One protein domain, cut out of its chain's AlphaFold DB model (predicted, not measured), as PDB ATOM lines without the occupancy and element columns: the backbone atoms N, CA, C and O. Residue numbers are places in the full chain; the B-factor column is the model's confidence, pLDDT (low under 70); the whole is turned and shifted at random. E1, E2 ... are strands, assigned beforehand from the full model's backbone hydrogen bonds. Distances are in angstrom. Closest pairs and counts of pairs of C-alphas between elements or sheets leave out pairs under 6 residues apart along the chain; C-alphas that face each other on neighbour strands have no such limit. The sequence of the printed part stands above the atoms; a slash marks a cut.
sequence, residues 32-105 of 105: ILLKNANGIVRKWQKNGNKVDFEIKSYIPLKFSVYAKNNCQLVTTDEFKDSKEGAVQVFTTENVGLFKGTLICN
ATOM      1  N   ILE A  32     224.117 297.746 178.098       85.31
ATOM      2  CA  ILE A  32     224.998 296.577 178.042       85.31
ATOM      3  C   ILE A  32     226.108 296.834 177.027       85.31
ATOM      4  O   ILE A  32     225.812 297.063 175.852       85.31
ATOM      5  N   LEU A  33     227.366 296.776 177.462       88.69
ATOM      6  CA  LEU A  33     228.534 296.900 176.591       88.69
ATOM      7  C   LEU A  33     229.534 295.784 176.852       88.69
ATOM      8  O   LEU A  33     229.749 295.393 177.996       88.69
ATOM      9  N   LEU A  34     230.205 295.328 175.797       91.69
ATOM     10  CA  LEU A  34     231.367 294.467 175.952       91.69
ATOM     11  C   LEU A  34     232.524 295.285 176.537       91.69
ATOM     12  O   LEU A  34     232.950 296.271 175.940       91.69
ATOM     13  N   LYS A  35     233.028 294.876 177.703       91.38
ATOM     14  CA  LYS A  35     234.199 295.481 178.345       91.38
ATOM     15  C   LYS A  35     235.491 294.848 177.842       91.38
ATOM     16  O   LYS A  35     236.443 295.557 177.535       91.38
ATOM     17  N   ASN A  36     235.544 293.521 177.823       92.38
ATOM     18  CA  ASN A  36     236.713 292.766 177.384       92.38
ATOM     19  C   ASN A  36     236.294 291.363 176.933       92.38
ATOM     20  O   ASN A  36     235.340 290.807 177.466       92.38
ATOM     21  N   ALA A  37     237.038 290.765 176.011       96.00
ATOM     22  CA  ALA A  37     236.958 289.351 175.672       96.00
ATOM     23  C   ALA A  37     238.358 288.859 175.298       96.00
ATOM     24  O   ALA A  37     239.034 289.487 174.490       96.00
ATOM     25  N   ASN A  38     238.788 287.720 175.839       96.00
ATOM     26  CA  ASN A  38     240.053 287.081 175.451       96.00
ATOM     27  C   ASN A  38     239.917 286.199 174.184       96.00
ATOM     28  O   ASN A  38     240.667 285.242 174.010       96.00
ATOM     29  N   GLY A  39     238.960 286.521 173.308       93.81
ATOM     30  CA  GLY A  39     238.664 285.805 172.070       93.81
ATOM     31  C   GLY A  39     238.278 286.760 170.938       93.81
ATOM     32  O   GLY A  39     238.075 287.954 171.142       93.81
ATOM     33  N   ILE A  40     238.168 286.228 169.723       95.06
ATOM     34  CA  ILE A  40     237.785 286.975 168.525       95.06
ATOM     35  C   ILE A  40     236.267 287.151 168.519       95.06
ATOM     36  O   ILE A  40     235.524 286.198 168.267       95.06
ATOM     37  N   VAL A  41     235.804 288.374 168.766       95.44
ATOM     38  CA  VAL A  41     234.385 288.738 168.686       95.44
ATOM     39  C   VAL A  41     233.967 288.779 167.218       95.44
ATOM     40  O   VAL A  41     234.423 289.628 166.460       95.44
ATOM     41  N   ARG A  42     233.107 287.843 166.811       93.44
ATOM     42  CA  ARG A  42     232.541 287.767 165.455       93.44
ATOM     43  C   ARG A  42     231.193 288.462 165.347       93.44
ATOM     44  O   ARG A  42     230.876 289.012 164.300       93.44
ATOM     45  N   LYS A  43     230.403 288.433 166.422       94.44
ATOM     46  CA  LYS A  43     229.104 289.103 166.503       94.44
ATOM     47  C   LYS A  43     228.920 289.717 167.883       94.44
ATOM     48  O   LYS A  43     229.203 289.068 168.889       94.44
ATOM     49  N   TRP A  44     228.414 290.944 167.905       93.75
ATOM     50  CA  TRP A  44     227.948 291.628 169.108       93.75
ATOM     51  C   TRP A  44     226.792 292.559 168.738       93.75
ATOM     52  O   TRP A  44     227.002 293.706 168.348       93.75
ATOM     53  N   GLN A  45     225.564 292.047 168.787       92.50
ATOM     54  CA  GLN A  45     224.381 292.764 168.316       92.50
ATOM     55  C   GLN A  45     223.416 293.023 169.469       92.50
ATOM     56  O   GLN A  45     222.859 292.092 170.046       92.50
ATOM     57  N   LYS A  46     223.202 294.300 169.793       89.25
ATOM     58  CA  LYS A  46     222.276 294.730 170.843       89.25
ATOM     59  C   LYS A  46     220.873 294.944 170.274       89.25
ATOM     60  O   LYS A  46     220.699 295.755 169.373       89.25
ATOM     61  N   ASN A  47     219.885 294.289 170.877       87.81
ATOM     62  CA  ASN A  47     218.462 294.407 170.571       87.81
ATOM     63  C   ASN A  47     217.702 294.696 171.879       87.81
ATOM     64  O   ASN A  47     217.289 293.786 172.598       87.81
ATOM     65  N   GLY A  48     217.566 295.978 172.233       86.62
ATOM     66  CA  GLY A  48     216.946 296.395 173.497       86.62
ATOM     67  C   GLY A  48     217.763 295.966 174.723       86.62
ATOM     68  O   GLY A  48     218.903 296.408 174.896       86.62
ATOM     69  N   ASN A  49     217.171 295.117 175.569       88.62
ATOM     70  CA  ASN A  49     217.803 294.513 176.749       88.62
ATOM     71  C   ASN A  49     218.545 293.200 176.444       88.62
ATOM     72  O   ASN A  49     219.049 292.552 177.364       88.62
ATOM     73  N   LYS A  50     218.603 292.804 175.167       92.69
ATOM     74  CA  LYS A  50     219.282 291.594 174.713       92.69
ATOM     75  C   LYS A  50     220.556 291.920 173.950       92.69
ATOM     76  O   LYS A  50     220.614 292.920 173.232       92.69
ATOM     77  N   VAL A  51     221.556 291.056 174.065       94.56
ATOM     78  CA  VAL A  51     222.758 291.086 173.231       94.56
ATOM     79  C   VAL A  51     223.033 289.694 172.693       94.56
ATOM     80  O   VAL A  51     223.380 288.800 173.458       94.56
ATOM     81  N   ASP A  52     222.918 289.531 171.381       96.00
ATOM     82  CA  ASP A  52     223.322 288.312 170.686       96.00
ATOM     83  C   ASP A  52     224.814 288.390 170.362       96.00
ATOM     84  O   ASP A  52     225.270 289.352 169.731       96.00
ATOM     85  N   PHE A  53     225.577 287.376 170.764       95.94
ATOM     86  CA  PHE A  53     227.020 287.342 170.563       95.94
ATOM     87  C   PHE A  53     227.501 286.060 169.883       95.94
ATOM     88  O   PHE A  53     226.892 284.995 169.975       95.94
ATOM     89  N   GLU A  54     228.645 286.183 169.217       97.75
ATOM     90  CA  GLU A  54     229.444 285.070 168.717       97.75
ATOM     91  C   GLU A  54     230.917 285.395 168.978       97.75
ATOM     92  O   GLU A  54     231.421 286.405 168.481       97.75
ATOM     93  N   ILE A  55     231.611 284.565 169.761       97.50
ATOM     94  CA  ILE A  55     233.025 284.756 170.108       97.50
ATOM     95  C   ILE A  55     233.780 283.461 169.824       97.50
ATOM     96  O   ILE A  55     233.438 282.402 170.342       97.50
ATOM     97  N   LYS A  56     234.833 283.539 169.009       97.12
ATOM     98  CA  LYS A  56     235.743 282.419 168.760       97.12
ATOM     99  C   LYS A  56     236.963 282.544 169.665       97.12
ATOM    100  O   LYS A  56     237.698 283.519 169.555       97.12
ATOM    101  N   SER A  57     237.219 281.550 170.502       96.88
ATOM    102  CA  SER A  57     238.405 281.499 171.354       96.88
ATOM    103  C   SER A  57     239.210 280.226 171.108       96.88
ATOM    104  O   SER A  57     238.645 279.148 170.943       96.88
ATOM    105  N   TYR A  58     240.536 280.356 171.098       96.56
ATOM    106  CA  TYR A  58     241.475 279.227 171.021       96.56
ATOM    107  C   TYR A  58     242.020 278.816 172.403       96.56
ATOM    108  O   TYR A  58     242.812 277.887 172.503       96.56
ATOM    109  N   ILE A  59     241.591 279.518 173.456       96.25
ATOM    110  CA  ILE A  59     241.892 279.282 174.876       96.25
ATOM    111  C   ILE A  59     240.580 279.346 175.685       96.25
ATOM    112  O   ILE A  59     239.584 279.822 175.130       96.25
ATOM    113  N   PRO A  60     240.539 278.914 176.961       96.88
ATOM    114  CA  PRO A  60     239.359 279.078 177.812       96.88
ATOM    115  C   PRO A  60     238.798 280.502 177.744       96.88
ATOM    116  O   PRO A  60     239.515 281.481 177.997       96.88
ATOM    117  N   LEU A  61     237.539 280.628 177.319       97.69
ATOM    118  CA  LEU A  61     236.943 281.933 177.057       97.69
ATOM    119  C   LEU A  61     236.601 282.633 178.379       97.69
ATOM    120  O   LEU A  61     235.917 282.100 179.248       97.69
ATOM    121  N   LYS A  62     237.035 283.886 178.477       97.62
ATOM    122  CA  LYS A  62     236.677 284.865 179.495       97.62
ATOM    123  C   LYS A  62     236.274 286.157 178.801       97.62
ATOM    124  O   LYS A  62     237.082 286.786 178.114       97.62
ATOM    125  N   PHE A  63     235.049 286.596 179.038       96.56
ATOM    126  CA  PHE A  63     234.601 287.913 178.612       96.56
ATOM    127  C   PHE A  63     233.900 288.636 179.752       96.56
ATOM    128  O   PHE A  63     233.410 288.029 180.700       96.56
ATOM    129  N   SER A  64     233.913 289.959 179.697       95.31
ATOM    130  CA  SER A  64     233.281 290.809 180.688       95.31
ATOM    131  C   SER A  64     232.429 291.858 180.013       95.31
ATOM    132  O   SER A  64     232.765 292.379 178.947       95.31
ATOM    133  N   VAL A  65     231.312 292.167 180.652       93.38
ATOM    134  CA  VAL A  65     230.338 293.135 180.173       93.38
ATOM    135  C   VAL A  65     230.104 294.189 181.232       93.38
ATOM    136  O   VAL A  65     230.037 293.884 182.421       93.38
ATOM    137  N   TYR A  66     229.974 295.433 180.791       91.12
ATOM    138  CA  TYR A  66     229.375 296.478 181.599       91.12
ATOM    139  C   TYR A  66     227.861 296.352 181.510       91.12
ATOM    140  O   TYR A  66     227.301 296.392 180.415       91.12
ATOM    141  N   ALA A  67     227.209 296.213 182.657       87.12
ATOM    142  CA  ALA A  67     225.762 296.190 182.772       87.12
ATOM    143  C   ALA A  67     225.333 296.802 184.110       87.12
ATOM    144  O   ALA A  67     225.880 296.487 185.166       87.12
ATOM    145  N   LYS A  68     224.326 297.682 184.065       81.75
ATOM    146  CA  LYS A  68     223.744 298.285 185.275       81.75
ATOM    147  C   LYS A  68     223.109 297.214 186.171       81.75
ATOM    148  O   LYS A  68     223.284 297.236 187.386       81.75
ATOM    149  N   ASN A  69     222.443 296.243 185.549       85.06
ATOM    150  CA  ASN A  69     221.753 295.150 186.223       85.06
ATOM    151  C   ASN A  69     222.398 293.798 185.881       85.06
ATOM    152  O   ASN A  69     223.324 293.743 185.072       85.06
ATOM    153  N   ASN A  70     221.964 292.714 186.532       89.06
ATOM    154  CA  ASN A  70     222.460 291.376 186.196       89.06
ATOM    155  C   ASN A  70     221.996 290.974 184.796       89.06
ATOM    156  O   ASN A  70     220.836 291.158 184.430       89.06
ATOM    157  N   CYS A  71     222.913 290.390 184.040       91.88
ATOM    158  CA  CYS A  71     222.643 289.735 182.779       91.88
ATOM    159  C   CYS A  71     222.503 288.233 183.011       91.88
ATOM    160  O   CYS A  71     223.377 287.599 183.604       91.88
ATOM    161  N   GLN A  72     221.422 287.660 182.501       94.62
ATOM    162  CA  GLN A  72     221.288 286.225 182.326       94.62
ATOM    163  C   GLN A  72     221.920 285.831 180.992       94.62
ATOM    164  O   GLN A  72     221.619 286.426 179.956       94.62
ATOM    165  N   LEU A  73     222.788 284.824 181.014       95.62
ATOM    166  CA  LEU A  73     223.371 284.240 179.816       95.62
ATOM    167  C   LEU A  73     222.529 283.043 179.357       95.62
ATOM    168  O   LEU A  73     222.313 282.106 180.119       95.62
ATOM    169  N   VAL A  74     222.060 283.084 178.111       96.56
ATOM    170  CA  VAL A  74     221.341 281.993 177.442       96.56
ATOM    171  C   VAL A  74     222.234 281.436 176.338       96.56
ATOM    172  O   VAL A  74     222.477 282.094 175.327       96.56
ATOM    173  N   THR A  75     222.756 280.232 176.545       96.00
ATOM    174  CA  THR A  75     223.656 279.531 175.620       96.00
ATOM    175  C   THR A  75     223.582 278.025 175.875       96.00
ATOM    176  O   THR A  75     223.064 277.592 176.904       96.00
ATOM    177  N   THR A  76     224.042 277.230 174.912       93.19
ATOM    178  CA  THR A  76     224.188 275.774 175.043       93.19
ATOM    179  C   THR A  76     225.464 275.378 175.777       93.19
ATOM    180  O   THR A  76     225.564 274.250 176.246       93.19
ATOM    181  N   ASP A  77     226.442 276.281 175.847       94.19
ATOM    182  CA  ASP A  77     227.730 276.031 176.484       94.19
ATOM    183  C   ASP A  77     227.669 276.295 177.998       94.19
ATOM    184  O   ASP A  77     226.943 277.163 178.481       94.19
ATOM    185  N   GLU A  78     228.479 275.585 178.776       94.62
ATOM    186  CA  GLU A  78     228.559 275.831 180.215       94.62
ATOM    187  C   GLU A  78     229.443 277.043 180.526       94.62
ATOM    188  O   GLU A  78     230.615 277.106 180.136       94.62
ATOM    189  N   PHE A  79     228.883 277.994 181.274       96.81
ATOM    190  CA  PHE A  79     229.578 279.177 181.766       96.81
ATOM    191  C   PHE A  79     229.418 279.311 183.277       96.81
ATOM    192  O   PHE A  79     228.340 279.117 183.832       96.81
ATOM    193  N   LYS A  80     230.501 279.728 183.926       96.44
ATOM    194  CA  LYS A  80     230.494 280.295 185.274       96.44
ATOM    195  C   LYS A  80     230.434 281.810 185.138       96.44
ATOM    196  O   LYS A  80     231.168 282.371 184.316       96.44
ATOM    197  N   ASP A  81     229.612 282.468 185.945       94.75
ATOM    198  CA  ASP A  81     229.537 283.923 185.985       94.75
ATOM    199  C   ASP A  81     229.839 284.492 187.376       94.75
ATOM    200  O   ASP A  81     229.655 283.848 188.408       94.75
ATOM    201  N   SER A  82     230.361 285.714 187.395       94.50
ATOM    202  CA  SER A  82     230.574 286.490 188.613       94.50
ATOM    203  C   SER A  82     230.329 287.967 188.341       94.50
ATOM    204  O   SER A  82     230.441 288.433 187.204       94.50
ATOM    205  N   LYS A  83     229.978 288.730 189.378       92.00
ATOM    206  CA  LYS A  83     229.704 290.163 189.254       92.00
ATOM    207  C   LYS A  83     230.500 290.970 190.264       92.00
ATOM    208  O   LYS A  83     230.475 290.682 191.456       92.00
ATOM    209  N   GLU A  84     231.141 292.023 189.775       88.31
ATOM    210  CA  GLU A  84     231.881 292.999 190.566       88.31
ATOM    211  C   GLU A  84     231.435 294.411 190.159       88.31
ATOM    212  O   GLU A  84     231.759 294.920 189.081       88.31
ATOM    213  N   GLY A  85     230.612 295.041 191.002       87.19
ATOM    214  CA  GLY A  85     230.013 296.343 190.706       87.19
ATOM    215  C   GLY A  85     229.134 296.310 189.450       87.19
ATOM    216  O   GLY A  85     228.187 295.532 189.366       87.19
ATOM    217  N   ALA A  86     229.443 297.163 188.469       88.44
ATOM    218  CA  ALA A  86     228.736 297.232 187.184       88.44
ATOM    219  C   ALA A  86     229.310 296.285 186.112       88.44
ATOM    220  O   ALA A  86     228.952 296.396 184.940       88.44
ATOM    221  N   VAL A  87     230.240 295.398 186.480       91.62
ATOM    222  CA  VAL A  87     230.889 294.470 185.551       91.62
ATOM    223  C   VAL A  87     230.474 293.049 185.886       91.62
ATOM    224  O   VAL A  87     230.689 292.592 187.004       91.62
ATOM    225  N   GLN A  88     229.925 292.338 184.906       94.81
ATOM    226  CA  GLN A  88     229.699 290.898 185.001       94.81
ATOM    227  C   GLN A  88     230.708 290.178 184.113       94.81
ATOM    228  O   GLN A  88     230.993 290.609 182.995       94.81
ATOM    229  N   VAL A  89     231.299 289.115 184.638       96.44
ATOM    230  CA  VAL A  89     232.343 288.324 183.998       96.44
ATOM    231  C   VAL A  89     231.783 286.937 183.748       96.44
ATOM    232  O   VAL A  89     231.253 286.318 184.661       96.44
ATOM    233  N   PHE A  90     231.933 286.451 182.523       96.75
ATOM    234  CA  PHE A  90     231.548 285.111 182.110       96.75
ATOM    235  C   PHE A  90     232.802 284.345 181.708       96.75
ATOM    236  O   PHE A  90     233.644 284.848 180.957       96.75
ATOM    237  N   THR A  91     232.930 283.129 182.223       97.38
ATOM    238  CA  THR A  91     234.077 282.246 182.002       97.38
ATOM    239  C   THR A  91     233.618 280.843 181.653       97.38
ATOM    240  O   THR A  91     232.714 280.320 182.296       97.38
ATOM    241  N   THR A  92     234.272 280.218 180.684       96.81
ATOM    242  CA  THR A  92     234.113 278.799 180.361       96.81
ATOM    243  C   THR A  92     235.490 278.162 180.217       96.81
ATOM    244  O   THR A  92     236.448 278.814 179.798       96.81
ATOM    245  N   GLU A  93     235.601 276.894 180.602       96.50
ATOM    246  CA  GLU A  93     236.841 276.113 180.493       96.50
ATOM    247  C   GLU A  93     237.037 275.553 179.072       96.50
ATOM    248  O   GLU A  93     238.129 275.117 178.713       96.50
ATOM    249  N   ASN A  94     235.995 275.632 178.240       95.06
ATOM    250  CA  ASN A  94     235.997 275.141 176.872       95.06
ATOM    251  C   ASN A  94     236.719 276.096 175.909       95.06
ATOM    252  O   ASN A  94     236.849 277.301 176.145       95.06
ATOM    253  N   VAL A  95     237.125 275.552 174.760       96.62
ATOM    254  CA  VAL A  95     237.668 276.296 173.612       96.62
ATOM    255  C   VAL A  95     236.772 276.089 172.395       96.62
ATOM    256  O   VAL A  95     236.148 275.040 172.260       96.62
ATOM    257  N   GLY A  96     236.720 277.059 171.483       96.50
ATOM    258  CA  GLY A  96     235.920 276.943 170.267       96.50
ATOM    259  C   GLY A  96     235.105 278.187 169.942       96.50
ATOM    260  O   GLY A  96     235.543 279.319 170.150       96.50
ATOM    261  N   LEU A  97     233.941 277.966 169.336       97.31
ATOM    262  CA  LEU A  97     233.021 279.015 168.915       97.31
ATOM    263  C   LEU A  97     231.834 279.067 169.871       97.31
ATOM    264  O   LEU A  97     231.009 278.162 169.861       97.31
ATOM    265  N   PHE A  98     231.728 280.153 170.625       97.50
ATOM    266  CA  PHE A  98     230.678 280.361 171.613       97.50
ATOM    267  C   PHE A  98     229.609 281.275 171.047       97.50
ATOM    268  O   PHE A  98     229.923 282.338 170.500       97.50
ATOM    269  N   LYS A  99     228.350 280.870 171.190       97.56
ATOM    270  CA  LYS A  99     227.185 281.639 170.745       97.56
ATOM    271  C   LYS A  99     226.177 281.727 171.867       97.56
ATOM    272  O   LYS A  99     225.941 280.750 172.573       97.56
ATOM    273  N   GLY A 100     225.546 282.877 172.008       96.50
ATOM    274  CA  GLY A 100     224.507 283.031 173.007       96.50
ATOM    275  C   GLY A 100     223.859 284.393 172.979       96.50
ATOM    276  O   GLY A 100     224.212 285.268 172.183       96.50
ATOM    277  N   THR A 101     222.920 284.555 173.896       97.06
ATOM    278  CA  THR A 101     222.197 285.798 174.113       97.06
ATOM    279  C   THR A 101     222.331 286.191 175.577       97.06
ATOM    280  O   THR A 101     222.014 285.411 176.473       97.06
ATOM    281  N   LEU A 102     222.788 287.412 175.834       95.25
ATOM    282  CA  LEU A 102     222.705 288.040 177.150       95.25
ATOM    283  C   LEU A 102     221.362 288.754 177.267       95.25
ATOM    284  O   LEU A 102     220.990 289.481 176.351       95.25
ATOM    285  N   ILE A 103     220.656 288.585 178.381       94.44
ATOM    286  CA  ILE A 103     219.398 289.275 178.691       94.44
ATOM    287  C   ILE A 103     219.587 290.011 180.015       94.44
ATOM    288  O   ILE A 103     219.740 289.364 181.047       94.44
ATOM    289  N   CYS A 104     219.595 291.344 180.007       89.00
ATOM    290  CA  CYS A 104     219.881 292.137 181.209       89.00
ATOM    291  C   CYS A 104     218.682 293.015 181.575       89.00
ATOM    292  O   CYS A 104     218.357 293.944 180.834       89.00
ATOM    293  N   ASN A 105     218.034 292.716 182.703       80.56
ATOM    294  CA  ASN A 105     216.807 293.378 183.168       80.56
ATOM    295  C   ASN A 105     217.075 294.317 184.324       80.56
ATOM    296  O   ASN A 105     217.788 293.906 185.258       80.56
TER     297      ASN A 105
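This is residues 32 to 105 of the 105 residues of an uncharacterized protein of Aeromonadales bacterium (UniProt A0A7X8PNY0). Two antiparallel sheets of four strands lie face to face as a small sandwich, the strands of one at 28 degrees to those of the other. One layer is E1 E4 E7 E6 and the other E2 E3 E8 E5, in those orders, and tight links join their edge strands on both sides, E1 to E2 and E5 to E6. The printed part has 74 residues with no named helix and eight named strands, E1 to E8 along the chain, so numbered in order; the class is all strand. It is compact, with a radius of gyration of the C-alphas of 11.0 A, and its outline is rounded, spanning 30 by 24 by 20 A.

Start at E1, residues 33 to 37, an edge strand antiparallel to E4, residues 62 to 66; look for N 35 and O 64, 2.8 A apart, within hydrogen-bond range. E2, residues 40 to 47, forms a hairpin with E3, residues 50 to 57, where N 45 and O 52 are 2.9 A apart. E1 and E2 meet only through their link, while E1 and E3 are near each other, with 6 pairs of C-alphas within 10 A. On the other side of E3 from E2 find E8, residues 96 to 104, antiparallel at 160 degrees, with N 53 and O 100 2.9 A apart. E5, residues 71 to 75, is the edge strand beside E8, antiparallel at 142 degrees, with N 74 and O 101 2.8 A apart. In the first sheet, E7, residues 87 to 91, is the antiparallel neighbour of E4, with N 65 and O 88 2.8 A apart, and forms a hairpin with the edge strand E6, residues 80 to 84, with N 82 and O 89 2.9 A apart. Between the sheets, the closest C-alphas of E5 and E7 are those of Cys 71 and Gln 88, 7.5 A apart.

Find C-alpha 33 at (228.534, 296.900, 176.591), where E1 begins. From first to last C-alpha, E2 covers 20.8 A and E3 21.9 A. E8, the longest strand with 9 residues, runs 24.7 A from C-alpha 96 at (235.920, 276.943, 170.267) to C-alpha 104 at (219.881, 292.137, 181.209).

The C-alphas of Tyr 58 and Asn 105, the two farthest apart, are 30.9 A apart. The sheet E2 E3 E8 E5 is twisted, its C-alphas lying up to 5.4 A off its best plane. The printed part has no cut, and its seven links are tight. Mean pLDDT of the printed part is 93.6, and no printed residue is under 70.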